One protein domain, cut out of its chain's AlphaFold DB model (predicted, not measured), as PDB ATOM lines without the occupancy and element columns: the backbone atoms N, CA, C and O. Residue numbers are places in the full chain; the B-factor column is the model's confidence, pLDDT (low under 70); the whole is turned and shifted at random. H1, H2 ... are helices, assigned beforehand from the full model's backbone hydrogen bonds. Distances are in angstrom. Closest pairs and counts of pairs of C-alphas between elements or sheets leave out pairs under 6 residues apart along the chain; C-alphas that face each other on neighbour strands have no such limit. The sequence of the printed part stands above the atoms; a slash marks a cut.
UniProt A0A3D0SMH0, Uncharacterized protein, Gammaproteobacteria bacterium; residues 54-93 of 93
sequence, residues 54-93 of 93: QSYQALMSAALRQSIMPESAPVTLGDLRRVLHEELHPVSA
ATOM      1  N   GLN A  54      14.375  12.422   5.181       92.94
ATOM      2  CA  GLN A  54      14.105  11.141   5.838       92.94
ATOM      3  C   GLN A  54      14.746   9.967   5.084       92.94
ATOM      4  O   GLN A  54      15.252  10.109   3.972       92.94
ATOM      5  N   SER A  55      14.722   8.767   5.672       94.38
ATOM      6  CA  SER A  55      15.068   7.531   4.957       94.38
ATOM      7  C   SER A  55      13.867   7.022   4.158       94.38
ATOM      8  O   SER A  55      12.754   6.956   4.678       94.38
ATOM      9  N   TYR A  56      14.096   6.557   2.926       96.06
ATOM     10  CA  TYR A  56      13.044   5.924   2.119       96.06
ATOM     11  C   TYR A  56      12.452   4.688   2.811       96.06
ATOM     12  O   TYR A  56      11.267   4.409   2.655       96.06
ATOM     13  N   GLN A  57      13.248   3.980   3.622       93.38
ATOM     14  CA  GLN A  57      12.772   2.834   4.397       93.38
ATOM     15  C   GLN A  57      11.746   3.264   5.449       93.38
ATOM     16  O   GLN A  57      10.739   2.586   5.621       93.38
ATOM     17  N   ALA A  58      11.963   4.409   6.111       92.81
ATOM     18  CA  ALA A  58      11.027   4.937   7.101       92.81
ATOM     19  C   ALA A  58       9.674   5.283   6.459       92.81
ATOM     20  O   ALA A  58       8.632   4.906   6.996       92.81
ATOM     21  N   LEU A  59       9.697   5.909   5.278       95.62
ATOM     22  CA  LEU A  59       8.489   6.227   4.513       95.62
ATOM     23  C   LEU A  59       7.742   4.973   4.049       95.62
ATOM     24  O   LEU A  59       6.525   4.893   4.201       95.62
ATOM     25  N   MET A  60       8.457   3.969   3.535       95.06
ATOM     26  CA  MET A  60       7.842   2.699   3.143       95.06
ATOM     27  C   MET A  60       7.224   1.979   4.347       95.06
ATOM     28  O   MET A  60       6.087   1.525   4.270       95.06
ATOM     29  N   SER A  61       7.920   1.916   5.486       91.38
ATOM     30  CA  SER A  61       7.362   1.326   6.709       91.38
ATOM     31  C   SER A  61       6.140   2.090   7.222       91.38
ATOM     32  O   SER A  61       5.202   1.465   7.709       91.38
ATOM     33  N   ALA A  62       6.118   3.422   7.113       91.44
ATOM     34  CA  ALA A  62       4.948   4.223   7.465       91.44
ATOM     35  C   ALA A  62       3.749   3.914   6.556       91.44
ATOM     36  O   ALA A  62       2.645   3.725   7.063       91.44
ATOM     37  N   ALA A  63       3.969   3.778   5.245       91.81
ATOM     38  CA  ALA A  63       2.926   3.384   4.298       91.81
ATOM     39  C   ALA A  63       2.370   1.979   4.602       91.81
ATOM     40  O   ALA A  63       1.156   1.791   4.623       91.81
ATOM     41  N   LEU A  64       3.239   1.012   4.921       90.88
ATOM     42  CA  LEU A  64       2.807  -0.324   5.343       90.88
ATOM     43  C   LEU A  64       1.968  -0.270   6.629       90.88
ATOM     44  O   LEU A  64       0.926  -0.915   6.693       90.88
ATOM     45  N   ARG A  65       2.355   0.544   7.623       87.19
ATOM     46  CA  ARG A  65       1.540   0.750   8.835       87.19
ATOM     47  C   ARG A  65       0.173   1.349   8.511       87.19
ATOM     48  O   ARG A  65      -0.824   0.858   9.017       87.19
ATOM     49  N   GLN A  66       0.114   2.362   7.650       86.00
ATOM     50  CA  GLN A  66      -1.157   2.970   7.242       86.00
ATOM     51  C   GLN A  66      -2.062   1.959   6.529       86.00
ATOM     52  O   GLN A  66      -3.254   1.921   6.803       86.00
ATOM     53  N   SER A  67      -1.507   1.073   5.696       85.00
ATOM     54  CA  SER A  67      -2.307   0.061   4.988       85.00
ATOM     55  C   SER A  67      -2.982  -0.979   5.890       85.00
ATOM     56  O   SER A  67      -3.935  -1.618   5.456       85.00
ATOM     57  N   ILE A  68      -2.508  -1.154   7.131       82.69
ATOM     58  CA  ILE A  68      -3.097  -2.088   8.106       82.69
ATOM     59  C   ILE A  68      -3.971  -1.385   9.153       82.69
ATOM     60  O   ILE A  68      -4.569  -2.055   9.993       82.69
ATOM     61  N   MET A  69      -4.045  -0.050   9.134       78.50
ATOM     62  CA  MET A  69      -4.916   0.712  10.025       78.50
ATOM     63  C   MET A  69      -6.325   0.790   9.413       78.50
ATOM     64  O   MET A  69      -6.461   1.335   8.318       78.50
ATOM     65  N   PRO A  70      -7.380   0.315  10.106       64.94
ATOM     66  CA  PRO A  70      -8.757   0.348   9.596       64.94
ATOM     67  C   PRO A  70      -9.213   1.763   9.211       64.94
ATOM     68  O   PRO A  70      -9.828   1.963   8.172       64.94
ATOM     69  N   GLU A  71      -8.816   2.748  10.018       65.31
ATOM     70  CA  GLU A  71      -9.124   4.175   9.842       65.31
ATOM     71  C   GLU A  71      -8.349   4.835   8.684       65.31
ATOM     72  O   GLU A  71      -8.661   5.944   8.266       65.31
ATOM     73  N   SER A  72      -7.279   4.194   8.201       58.28
ATOM     74  CA  SER A  72      -6.444   4.674   7.087       58.28
ATOM     75  C   SER A  72      -6.661   3.865   5.808       58.28
ATOM     76  O   SER A  72      -5.914   4.035   4.841       58.28
ATOM     77  N   ALA A  73      -7.683   3.001   5.784       61.00
ATOM     78  CA  ALA A  73      -8.137   2.375   4.555       61.00
ATOM     79  C   ALA A  73      -8.490   3.474   3.530       61.00
ATOM     80  O   ALA A  73      -9.087   4.488   3.907       61.00
ATOM     81  N   PRO A  74      -8.121   3.319   2.244       62.28
ATOM     82  CA  PRO A  74      -8.509   4.276   1.218       62.28
ATOM     83  C   PRO A  74     -10.024   4.472   1.250       62.28
ATOM     84  O   PRO A  74     -10.766   3.510   1.055       62.28
ATOM     85  N   VAL A  75     -10.473   5.704   1.502       65.56
ATOM     86  CA  VAL A  75     -11.900   6.029   1.518       65.56
ATOM     87  C   VAL A  75     -12.463   5.695   0.148       65.56
ATOM     88  O   VAL A  75     -12.098   6.310  -0.859       65.56
ATOM     89  N   THR A  76     -13.330   4.689   0.091       72.25
ATOM     90  CA  THR A  76     -13.962   4.324  -1.167       72.25
ATOM     91  C   THR A  76     -15.133   5.260  -1.437       72.25
ATOM     92  O   THR A  76     -15.727   5.854  -0.535       72.25
ATOM     93  N   LEU A  77     -15.533   5.357  -2.704       67.19
ATOM     94  CA  LEU A  77     -16.754   6.076  -3.070       67.19
ATOM     95  C   LEU A  77     -18.000   5.484  -2.372       67.19
ATOM     96  O   LEU A  77     -18.988   6.187  -2.169       67.19
ATOM     97  N   GLY A  78     -17.947   4.199  -2.000       73.19
ATOM     98  CA  GLY A  78     -18.970   3.529  -1.199       73.19
ATOM     99  C   GLY A  78     -19.008   4.028   0.245       73.19
ATOM    100  O   GLY A  78     -20.087   4.351   0.736       73.19
ATOM    101  N   ASP A  79     -17.847   4.175   0.887       77.94
ATOM    102  CA  ASP A  79     -17.740   4.737   2.241       77.94
ATOM    103  C   ASP A  79     -18.252   6.173   2.287       77.94
ATOM    104  O   ASP A  79     -19.040   6.527   3.162       77.94
ATOM    105  N   LEU A  80     -17.887   6.977   1.283       78.19
ATOM    106  CA  LEU A  80     -18.346   8.358   1.177       78.19
ATOM    107  C   LEU A  80     -19.873   8.439   1.022       78.19
ATOM    108  O   LEU A  80     -20.522   9.242   1.686       78.19
ATOM    109  N   ARG A  81     -20.466   7.595   0.164       81.81
ATOM    110  CA  ARG A  81     -21.926   7.541  -0.033       81.81
ATOM    111  C   ARG A  81     -22.664   7.099   1.221       81.81
ATOM    112  O   ARG A  81     -23.729   7.640   1.495       81.81
ATOM    113  N   ARG A  82     -22.113   6.133   1.957       82.06
ATOM    114  CA  ARG A  82     -22.686   5.646   3.213       82.06
ATOM    115  C   ARG A  82     -22.749   6.764   4.250       82.06
ATOM    116  O   ARG A  82     -23.840   7.073   4.708       82.06
ATOM    117  N   VAL A  83     -21.624   7.430   4.514       84.75
ATOM    118  CA  VAL A  83     -21.562   8.545   5.475       84.75
ATOM    119  C   VAL A  83     -22.465   9.702   5.041       84.75
ATOM    120  O   VAL A  83     -23.217  10.233   5.847       84.75
ATOM    121  N   LEU A  84     -22.466  10.070   3.755       83.38
ATOM    122  CA  LEU A  84     -23.356  11.123   3.253       83.38
ATOM    123  C   LEU A  84     -24.837  10.762   3.413       83.38
ATOM    124  O   LEU A  84     -25.637  11.636   3.720       83.38
ATOM    125  N   HIS A  85     -25.216   9.500   3.211       81.25
ATOM    126  CA  HIS A  85     -26.595   9.064   3.409       81.25
ATOM    127  C   HIS A  85     -26.979   9.036   4.896       81.25
ATOM    128  O   HIS A  85     -28.105   9.380   5.234       81.25
ATOM    129  N   GLU A  86     -26.061   8.643   5.781       83.00
ATOM    130  CA  GLU A  86     -26.257   8.644   7.237       83.00
ATOM    131  C   GLU A  86     -26.427  10.075   7.787       83.00
ATOM    132  O   GLU A  86     -27.334  10.322   8.577       83.00
ATOM    133  N   GLU A  87     -25.624  11.031   7.314       80.50
ATOM    134  CA  GLU A  87     -25.622  12.413   7.817       80.50
ATOM    135  C   GLU A  87     -26.685  13.318   7.161       80.50
ATOM    136  O   GLU A  87     -27.169  14.264   7.783       80.50
ATOM    137  N   LEU A  88     -27.072  13.057   5.903       78.75
ATOM    138  CA  LEU A  88     -28.063  13.871   5.174       78.75
ATOM    139  C   LEU A  88     -29.496  13.339   5.280       78.75
ATOM    140  O   LEU A  88     -30.433  14.036   4.886       78.75
ATOM    141  N   HIS A  89     -29.681  12.140   5.833       63.34
ATOM    142  CA  HIS A  89     -30.992  11.624   6.212       63.34
ATOM    143  C   HIS A  89     -31.063  11.414   7.729       63.34
ATOM    144  O   HIS A  89     -31.093  10.267   8.184       63.34
ATOM    145  N   PRO A  90     -31.174  12.484   8.544       55.34
ATOM    146  CA  PRO A  90     -31.812  12.301   9.832       55.34
ATOM    147  C   PRO A  90     -33.221  11.793   9.527       55.34
ATOM    148  O   PRO A  90     -33.915  12.349   8.675       55.34
ATOM    149  N   VAL A  91     -33.591  10.688  10.168       56.38
ATOM    150  CA  VAL A  91     -34.942  10.128  10.189       56.38
ATOM    151  C   VAL A  91     -35.956  11.273  10.135       56.38
ATOM    152  O   VAL A  91     -36.090  12.022  11.100       56.38
ATOM    153  N   SER A  92     -36.630  11.429   8.991       51.97
ATOM    154  CA  SER A  92     -37.834  12.246   8.905       51.97
ATOM    155  C   SER A  92     -38.870  11.585   9.807       51.97
ATOM    156  O   SER A  92     -39.514  10.616   9.402       51.97
ATOM    157  N   ALA A  93     -38.937  12.053  11.051       44.62
ATOM    158  CA  ALA A  93     -40.036  11.822  11.976       44.62
ATOM    159  C   ALA A  93     -41.104  12.899  11.769       44.62
ATOM    160  O   ALA A  93     -40.718  14.070  11.536       44.62
TER     161      ALA A  93
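This is residues 54 to 93 of the 93 residues of an uncharacterized protein of Gammaproteobacteria bacterium (UniProt A0A3D0SMH0). Two separate helices, H1 and then H2, are strung one after the other along a thin rod, with a kinked loop between them and a tail after H2. They do not pack on each other, and there is no core. The printed part has 40 residues with two named helices and no named strand, class all helix. It is extended, with a radius of gyration of the C-alphas of 16.5 A and spans of 55 by 16 by 15 A.

Start at the longest helix, H1, residues 56 to 68; H2, residues 77 to 88, is apart from it. Look at residues 54 to 62 and 75 to 93, which stand free. In both helices every O i to N i+4 pair is within hydrogen-bond range.

Find C-alpha 56 at (13.044, 5.924, 2.119); from there H1 runs 19.0 A to C-alpha 68. H2 runs 16.0 A from C-alpha 77 at (-16.754, 6.076, -3.070) to C-alpha 88 at (-28.063, 13.871, 5.174).

The C-alphas farthest apart, of Ser 55 and Ala 93, are 55.7 A apart. The printed part has no cut, and the link from H1 to H2 is short, 8 residues. Look for pLDDT under 70 at residues 70 to 75, 77 and 89 to 93.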